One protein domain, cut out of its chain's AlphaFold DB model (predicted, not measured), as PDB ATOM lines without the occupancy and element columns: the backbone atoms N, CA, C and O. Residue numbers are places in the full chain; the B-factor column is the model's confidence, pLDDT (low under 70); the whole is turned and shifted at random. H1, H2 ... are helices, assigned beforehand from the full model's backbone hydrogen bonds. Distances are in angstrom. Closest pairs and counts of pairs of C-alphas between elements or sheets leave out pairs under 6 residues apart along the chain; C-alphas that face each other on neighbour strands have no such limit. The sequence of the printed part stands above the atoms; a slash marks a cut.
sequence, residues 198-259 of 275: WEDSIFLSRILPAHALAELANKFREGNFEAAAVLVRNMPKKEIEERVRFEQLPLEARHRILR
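What this domain is: This is residues 198 to 259 of the 275 residues of the protein "Arc domain-containing protein" of Ensifer sp. NM-2 (UniProt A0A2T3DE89). Five short helices make a loose, elongated string: the H2 and H3 hairpin forms one end, H1 meets H4 near the middle, and H5 forms the other end. The printed part has 62 residues with five named helices, H1 to H5 in chain order, and no named strand: all helix. It is loose, with radius of gyration of the C-alphas 13.7 A and spans of 41 by 25 by 15 A.

How they stand to each other: H2, residues 210 to 221, and H3, residues 225 to 233, form a hairpin and touch at a shallow tilt of 21 degrees, opposite ways; their closest C-alphas, Leu 216 and Ala 228, are 5.7 A apart. H1, residues 198 to 207, is close to H2 but not clearly touching; the closest C-alphas, Ser 205 and Leu 213, are 7.5 A apart. H1 touches H4, residues 237 to 247, at a steep tilt of 52 degrees; the closest C-alphas are Ile 207 and Arg 243, 5.5 A. H3 and H4 are apart. H5, residues 251 to 258, is close to H4 but not clearly touching; the closest C-alphas are Phe 246 and Arg 254, 6.9 A. In H1 to H5 every O i to N i+4 pair is within hydrogen-bond range.

Where its parts are: From first to last C-alpha H2 measures 16.5 A, H4 15.2 A and H1 14.4 A. H1 begins at C-alpha 198 (38.749, -41.775, -37.563); H5 ends at C-alpha 258 (26.831, -32.319, -19.733).

The domain as a whole: The farthest C-alphas, Gly 223 and Arg 259, are 41.9 A apart. The printed part has no cut, and its four links are tight. Residues 248 to 253, of which 251 to 253 belong to H5, stand free. Residues 251, 252 and 259 have pLDDT under 70.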
ATOM      1  N   TRP A 198      38.592 -41.837 -39.010       71.75
ATOM      2  CA  TRP A 198      38.749 -41.775 -37.563       71.75
ATOM      3  C   TRP A 198      37.750 -40.802 -36.927       71.75
ATOM      4  O   TRP A 198      37.054 -41.182 -35.984       71.75
ATOM      5  N   GLU A 199      37.620 -39.586 -37.462       71.88
ATOM      6  CA  GLU A 199      36.620 -38.618 -36.987       71.88
ATOM      7  C   GLU A 199      35.192 -39.092 -37.262       71.88
ATOM      8  O   GLU A 199      34.349 -39.015 -36.368       71.88
ATOM      9  N   ASP A 200      34.938 -39.672 -38.434       76.50
ATOM     10  CA  ASP A 200      33.645 -40.238 -38.815       76.50
ATOM     11  C   ASP A 200      33.267 -41.405 -37.897       76.50
ATOM     12  O   ASP A 200      32.135 -41.494 -37.422       76.50
ATOM     13  N   SER A 201      34.225 -42.279 -37.568       76.12
ATOM     14  CA  SER A 201      34.011 -43.369 -36.610       76.12
ATOM     15  C   SER A 201      33.674 -42.843 -35.214       76.12
ATOM     16  O   SER A 201      32.743 -43.341 -34.575       76.12
ATOM     17  N   ILE A 202      34.381 -41.810 -34.751       78.69
ATOM     18  CA  ILE A 202      34.106 -41.172 -33.462       78.69
ATOM     19  C   ILE A 202      32.727 -40.516 -33.470       78.69
ATOM     20  O   ILE A 202      31.952 -40.719 -32.535       78.69
ATOM     21  N   PHE A 203      32.390 -39.776 -34.520       80.50
ATOM     22  CA  PHE A 203      31.096 -39.122 -34.677       80.50
ATOM     23  C   PHE A 203      29.953 -40.143 -34.664       80.50
ATOM     24  O   PHE A 203      29.007 -40.021 -33.880       80.50
ATOM     25  N   LEU A 204      30.088 -41.224 -35.435       81.94
ATOM     26  CA  LEU A 204      29.125 -42.322 -35.459       81.94
ATOM     27  C   LEU A 204      28.995 -43.005 -34.092       81.94
ATOM     28  O   LEU A 204      27.874 -43.299 -33.683       81.94
ATOM     29  N   SER A 205      30.096 -43.196 -33.355       81.69
ATOM     30  CA  SER A 205      30.086 -43.778 -32.000       81.69
ATOM     31  C   SER A 205      29.339 -42.935 -30.963       81.69
ATOM     32  O   SER A 205      28.830 -43.473 -29.980       81.69
ATOM     33  N   ARG A 206      29.248 -41.618 -31.183       81.50
ATOM     34  CA  ARG A 206      28.535 -40.689 -30.296       81.50
ATOM     35  C   ARG A 206      27.050 -40.594 -30.627       81.50
ATOM     36  O   ARG A 206      26.226 -40.372 -29.741       81.50
ATOM     37  N   ILE A 207      26.695 -40.790 -31.893       84.31
ATOM     38  CA  ILE A 207      25.310 -40.705 -32.363       84.31
ATOM     39  C   ILE A 207      24.593 -42.042 -32.197       84.31
ATOM     40  O   ILE A 207      23.483 -42.097 -31.659       84.31
ATOM     41  N   LEU A 208      25.224 -43.130 -32.630       84.38
ATOM     42  CA  LEU A 208      24.628 -44.457 -32.653       84.38
ATOM     43  C   LEU A 208      25.085 -45.293 -31.455       84.38
ATOM     44  O   LEU A 208      26.239 -45.219 -31.038       84.38
ATOM     45  N   PRO A 209      24.200 -46.126 -30.885       82.31
ATOM     46  CA  PRO A 209      24.587 -46.996 -29.788       82.31
ATOM     47  C   PRO A 209      25.545 -48.099 -30.270       82.31
ATOM     48  O   PRO A 209      25.417 -48.620 -31.378       82.31
ATOM     49  N   ALA A 210      26.478 -48.506 -29.402       81.38
ATOM     50  CA  ALA A 210      27.550 -49.448 -29.741       81.38
ATOM     51  C   ALA A 210      27.053 -50.791 -30.314       81.38
ATOM     52  O   ALA A 210      27.685 -51.352 -31.206       81.38
ATOM     53  N   HIS A 211      25.899 -51.286 -29.848       83.00
ATOM     54  CA  HIS A 211      25.296 -52.516 -30.374       83.00
ATOM     55  C   HIS A 211      24.831 -52.355 -31.830       83.00
ATOM     56  O   HIS A 211      25.064 -53.242 -32.643       83.00
ATOM     57  N   ALA A 212      24.245 -51.208 -32.182       83.25
ATOM     58  CA  ALA A 212      23.767 -50.939 -33.533       83.25
ATOM     59  C   ALA A 212      24.933 -50.798 -34.519       83.25
ATOM     60  O   ALA A 212      24.867 -51.312 -35.632       83.25
ATOM     61  N   LEU A 213      26.028 -50.159 -34.096       83.69
ATOM     62  CA  LEU A 213      27.256 -50.083 -34.891       83.69
ATOM     63  C   LEU A 213      27.889 -51.462 -35.105       83.69
ATOM     64  O   LEU A 213      28.312 -51.773 -36.216       83.69
ATOM     65  N   ALA A 214      27.917 -52.305 -34.069       83.56
ATOM     66  CA  ALA A 214      28.431 -53.668 -34.170       83.56
ATOM     67  C   ALA A 214      27.581 -54.543 -35.108       83.56
ATOM     68  O   ALA A 214      28.126 -55.295 -35.917       83.56
ATOM     69  N   GLU A 215      26.254 -54.428 -35.038       84.25
ATOM     70  CA  GLU A 215      25.344 -55.138 -35.938       84.25
ATOM     71  C   GLU A 215      25.480 -54.663 -37.383       84.25
ATOM     72  O   GLU A 215      25.608 -55.496 -38.279       84.25
ATOM     73  N   LEU A 216      25.539 -53.349 -37.619       85.12
ATOM     74  CA  LEU A 216      25.777 -52.795 -38.953       85.12
ATOM     75  C   LEU A 216      27.119 -53.264 -39.524       85.12
ATOM     76  O   LEU A 216      27.164 -53.751 -40.651       85.12
ATOM     77  N   ALA A 217      28.195 -53.209 -38.736       83.94
ATOM     78  CA  ALA A 217      29.512 -53.681 -39.156       83.94
ATOM     79  C   ALA A 217      29.512 -55.179 -39.511       83.94
ATOM     80  O   ALA A 217      30.127 -55.582 -40.499       83.94
ATOM     81  N   ASN A 218      28.797 -56.010 -38.744       85.12
ATOM     82  CA  ASN A 218      28.644 -57.431 -39.058       85.12
ATOM     83  C   ASN A 218      27.823 -57.648 -40.339       85.12
ATOM     84  O   ASN A 218      28.217 -58.461 -41.172       85.12
ATOM     85  N   LYS A 219      26.740 -56.888 -40.551       84.81
ATOM     86  CA  LYS A 219      25.919 -56.994 -41.768       84.81
ATOM     87  C   LYS A 219      26.642 -56.533 -43.026       84.81
ATOM     88  O   LYS A 219      26.506 -57.185 -44.060       84.81
ATOM     89  N   PHE A 220      27.468 -55.495 -42.931       83.12
ATOM     90  CA  PHE A 220      28.338 -55.092 -44.034       83.12
ATOM     91  C   PHE A 220      29.411 -56.144 -44.336       83.12
ATOM     92  O   PHE A 220      29.647 -56.441 -45.503       83.12
ATOM     93  N   ARG A 221      29.999 -56.783 -43.315       84.44
ATOM     94  CA  ARG A 221      30.956 -57.890 -43.512       84.44
ATOM     95  C   ARG A 221      30.318 -59.109 -44.190       84.44
ATOM     96  O   ARG A 221      30.983 -59.799 -44.954       84.44
ATOM     97  N   GLU A 222      29.040 -59.360 -43.922       84.88
ATOM     98  CA  GLU A 222      28.239 -60.418 -44.552       84.88
ATOM     99  C   GLU A 222      27.729 -60.042 -45.961       84.88
ATOM    100  O   GLU A 222      27.105 -60.873 -46.616       84.88
ATOM    101  N   GLY A 223      27.958 -58.806 -46.433       82.50
ATOM    102  CA  GLY A 223      27.436 -58.306 -47.712       82.50
ATOM    103  C   GLY A 223      25.911 -58.137 -47.746       82.50
ATOM    104  O   GLY A 223      25.317 -58.040 -48.818       82.50
ATOM    105  N   ASN A 224      25.251 -58.123 -46.584       82.81
ATOM    106  CA  ASN A 224      23.794 -58.096 -46.471       82.81
ATOM    107  C   ASN A 224      23.279 -56.663 -46.257       82.81
ATOM    108  O   ASN A 224      22.920 -56.255 -45.147       82.81
ATOM    109  N   PHE A 225      23.255 -55.895 -47.347       77.94
ATOM    110  CA  PHE A 225      22.865 -54.482 -47.343       77.94
ATOM    111  C   PHE A 225      21.374 -54.261 -47.048       77.94
ATOM    112  O   PHE A 225      21.023 -53.276 -46.398       77.94
ATOM    113  N   GLU A 226      20.491 -55.184 -47.445       79.88
ATOM    114  CA  GLU A 226      19.056 -55.077 -47.142       79.88
ATOM    115  C   GLU A 226      18.783 -55.183 -45.637       79.88
ATOM    116  O   GLU A 226      18.044 -54.368 -45.078       79.88
ATOM    117  N   ALA A 227      19.419 -56.137 -44.949       75.00
ATOM    118  CA  ALA A 227      19.275 -56.280 -43.503       75.00
ATOM    119  C   ALA A 227      19.848 -55.072 -42.743       75.00
ATOM    120  O   ALA A 227      19.252 -54.621 -41.763       75.00
ATOM    121  N   ALA A 228      20.966 -54.509 -43.217       78.81
ATOM    122  CA  ALA A 228      21.518 -53.268 -42.678       78.81
ATOM    123  C   ALA A 228      20.542 -52.086 -42.857       78.81
ATOM    124  O   ALA A 228      20.311 -51.324 -41.919       78.81
ATOM    125  N   ALA A 229      19.895 -51.967 -44.021       78.75
ATOM    126  CA  ALA A 229      18.909 -50.918 -44.279       78.75
ATOM    127  C   ALA A 229      17.668 -51.035 -43.375       78.75
ATOM    128  O   ALA A 229      17.151 -50.022 -42.896       78.75
ATOM    129  N   VAL A 230      17.196 -52.257 -43.104       83.69
ATOM    130  CA  VAL A 230      16.091 -52.506 -42.161       83.69
ATOM    131  C   VAL A 230      16.479 -52.100 -40.738       83.69
ATOM    132  O   VAL A 230      15.688 -51.443 -40.062       83.69
ATOM    133  N   LEU A 231      17.701 -52.422 -40.304       82.25
ATOM    134  CA  LEU A 231      18.227 -52.003 -39.002       82.25
ATOM    135  C   LEU A 231      18.208 -50.482 -38.851       82.25
ATOM    136  O   LEU A 231      17.643 -49.985 -37.881       82.25
ATOM    137  N   VAL A 232      18.735 -49.744 -39.835       81.88
ATOM    138  CA  VAL A 232      18.735 -48.270 -39.826       81.88
ATOM    139  C   VAL A 232      17.312 -47.702 -39.797       81.88
ATOM    140  O   VAL A 232      17.037 -46.761 -39.054       81.88
ATOM    141  N   ARG A 233      16.374 -48.277 -40.560       83.44
ATOM    142  CA  ARG A 233      14.971 -47.817 -40.587       83.44
ATOM    143  C   ARG A 233      14.258 -47.972 -39.246       83.44
ATOM    144  O   ARG A 233      13.400 -47.145 -38.938       83.44
ATOM    145  N   ASN A 234      14.613 -48.996 -38.477       84.44
ATOM    146  CA  ASN A 234      14.011 -49.299 -37.180       84.44
ATOM    147  C   ASN A 234      14.648 -48.526 -36.015       84.44
ATOM    148  O   ASN A 234      14.181 -48.641 -34.881       84.44
ATOM    149  N   MET A 235      15.694 -47.734 -36.267       83.44
ATOM    150  CA  MET A 235      16.326 -46.935 -35.222       83.44
ATOM    151  C   MET A 235      15.430 -45.776 -34.759       83.44
ATOM    152  O   MET A 235      14.661 -45.219 -35.554       83.44
ATOM    153  N   PRO A 236      15.543 -45.354 -33.486       85.62
ATOM    154  CA  PRO A 236      14.777 -44.231 -32.958       85.62
ATOM    155  C   PRO A 236      15.238 -42.912 -33.599       85.62
ATOM    156  O   PRO A 236      16.131 -42.230 -33.101       85.62
ATOM    157  N   LYS A 237      14.596 -42.527 -34.711       81.56
ATOM    158  CA  LYS A 237      14.949 -41.327 -35.497       81.56
ATOM    159  C   LYS A 237      15.017 -40.055 -34.657       81.56
ATOM    160  O   LYS A 237      15.931 -39.261 -34.836       81.56
ATOM    161  N   LYS A 238      14.076 -39.891 -33.724       81.38
ATOM    162  CA  LYS A 238      14.002 -38.717 -32.848       81.38
ATOM    163  C   LYS A 238      15.216 -38.610 -31.914       81.38
ATOM    164  O   LYS A 238      15.752 -37.529 -31.734       81.38
ATOM    165  N   GLU A 239      15.673 -39.734 -31.370       79.44
ATOM    166  CA  GLU A 239      16.820 -39.779 -30.456       79.44
ATOM    167  C   GLU A 239      18.143 -39.560 -31.202       79.44
ATOM    168  O   GLU A 239      19.024 -38.847 -30.729       79.44
ATOM    169  N   ILE A 240      18.263 -40.119 -32.409       82.06
ATOM    170  CA  ILE A 240      19.404 -39.872 -33.300       82.06
ATOM    171  C   ILE A 240      19.464 -38.394 -33.686       82.06
ATOM    172  O   ILE A 240      20.528 -37.789 -33.619       82.06
ATOM    173  N   GLU A 241      18.331 -37.794 -34.051       82.31
ATOM    174  CA  GLU A 241      18.256 -36.380 -34.414       82.31
ATOM    175  C   GLU A 241      18.666 -35.465 -33.248       82.31
ATOM    176  O   GLU A 241      19.419 -34.512 -33.443       82.31
ATOM    177  N   GLU A 242      18.234 -35.779 -32.024       81.75
ATOM    178  CA  GLU A 242      18.637 -35.055 -30.814       81.75
ATOM    179  C   GLU A 242      20.150 -35.165 -30.554       81.75
ATOM    180  O   GLU A 242      20.795 -34.156 -30.256       81.75
ATOM    181  N   ARG A 243      20.745 -36.349 -30.741       80.75
ATOM    182  CA  ARG A 243      22.198 -36.562 -30.598       80.75
ATOM    183  C   ARG A 243      23.005 -35.865 -31.689       80.75
ATOM    184  O   ARG A 243      24.027 -35.258 -31.390       80.75
ATOM    185  N   VAL A 244      22.535 -35.885 -32.935       83.50
ATOM    186  CA  VAL A 244      23.167 -35.157 -34.048       83.50
ATOM    187  C   VAL A 244      23.156 -33.655 -33.778       83.50
ATOM    188  O   VAL A 244      24.189 -33.000 -33.896       83.50
ATOM    189  N   ARG A 245      22.017 -33.107 -33.338       81.94
ATOM    190  CA  ARG A 245      21.916 -31.693 -32.949       81.94
ATOM    191  C   ARG A 245      22.840 -31.356 -31.782       81.94
ATOM    192  O   ARG A 245      23.425 -30.281 -31.779       81.94
ATOM    193  N   PHE A 246      22.991 -32.261 -30.814       81.50
ATOM    194  CA  PHE A 246      23.929 -32.093 -29.706       81.50
ATOM    195  C   PHE A 246      25.394 -32.089 -30.171       81.50
ATOM    196  O   PHE A 246      26.165 -31.241 -29.729       81.50
ATOM    197  N   GLU A 247      25.780 -32.980 -31.090       78.88
ATOM    198  CA  GLU A 247      27.139 -33.012 -31.648       78.88
ATOM    199  C   GLU A 247      27.482 -31.745 -32.446       78.88
ATOM    200  O   GLU A 247      28.631 -31.308 -32.415       78.88
ATOM    201  N   GLN A 248      26.487 -31.140 -33.105       77.94
ATOM    202  CA  GLN A 248      26.619 -29.896 -33.874       77.94
ATOM    203  C   GLN A 248      26.731 -28.631 -33.006       77.94
ATOM    204  O   GLN A 248      27.016 -27.551 -33.529       77.94
ATOM    205  N   LEU A 249      26.504 -28.723 -31.691       77.25
ATOM    206  CA  LEU A 249      26.688 -27.582 -30.795       77.25
ATOM    207  C   LEU A 249      28.180 -27.245 -30.632       77.25
ATOM    208  O   LEU A 249      29.018 -28.148 -30.592       77.25
ATOM    209  N   PRO A 250      28.529 -25.958 -30.434       77.31
ATOM    210  CA  PRO A 250      29.882 -25.566 -30.053       77.31
ATOM    211  C   PRO A 250      30.361 -26.339 -28.816       77.31
ATOM    212  O   PRO A 250      29.583 -26.557 -27.885       77.31
ATOM    213  N   LEU A 251      31.646 -26.707 -28.776       68.00
ATOM    214  CA  LEU A 251      32.236 -27.538 -27.714       68.00
ATOM    215  C   LEU A 251      31.899 -27.018 -26.299       68.00
ATOM    216  O   LEU A 251      31.472 -27.777 -25.434       68.00
ATOM    217  N   GLU A 252      31.979 -25.702 -26.091       66.50
ATOM    218  CA  GLU A 252      31.646 -25.046 -24.816       66.50
ATOM    219  C   GLU A 252      30.167 -25.204 -24.415       66.50
ATOM    220  O   GLU A 252      29.839 -25.343 -23.234       66.50
ATOM    221  N   ALA A 253      29.254 -25.208 -25.391       71.38
ATOM    222  CA  ALA A 253      27.831 -25.429 -25.152       71.38
ATOM    223  C   ALA A 253      27.544 -26.895 -24.788       71.38
ATOM    224  O   ALA A 253      26.688 -27.158 -23.943       71.38
ATOM    225  N   ARG A 254      28.299 -27.841 -25.362       74.25
ATOM    226  CA  ARG A 254      28.193 -29.276 -25.057       74.25
ATOM    227  C   ARG A 254      28.619 -29.582 -23.619       74.25
ATOM    228  O   ARG A 254      27.855 -30.216 -22.893       74.25
ATOM    229  N   HIS A 255      29.761 -29.050 -23.178       71.38
ATOM    230  CA  HIS A 255      30.242 -29.182 -21.792       71.38
ATOM    231  C   HIS A 255      29.258 -28.597 -20.769       71.38
ATOM    232  O   HIS A 255      28.962 -29.218 -19.748       71.38
ATOM    233  N   ARG A 256      28.646 -27.449 -21.088       72.75
ATOM    234  CA  ARG A 256      27.617 -26.826 -20.240       72.75
ATOM    235  C   ARG A 256      26.381 -27.712 -20.057       72.75
ATOM    236  O   ARG A 256      25.816 -27.748 -18.967       72.75
ATOM    237  N   ILE A 257      25.957 -28.409 -21.109       75.19
ATOM    238  CA  ILE A 257      24.803 -29.319 -21.071       75.19
ATOM    239  C   ILE A 257      25.138 -30.599 -20.294       75.19
ATOM    240  O   ILE A 257      24.307 -31.065 -19.515       75.19
ATOM    241  N   LEU A 258      26.356 -31.128 -20.450       72.62
ATOM    242  CA  LEU A 258      26.831 -32.319 -19.733       72.62
ATOM    243  C   LEU A 258      27.196 -32.051 -18.264       72.62
ATOM    244  O   LEU A 258      27.375 -32.999 -17.505       72.62
ATOM    245  N   ARG A 259      27.237 -30.776 -17.840       66.44
ATOM    246  CA  ARG A 259      27.729 -30.335 -16.519       66.44
ATOM    247  C   ARG A 259      29.164 -30.796 -16.247       66.44
ATOM    248  O   ARG A 259      29.521 -31.090 -15.109       66.44
TER     249      ARG A 259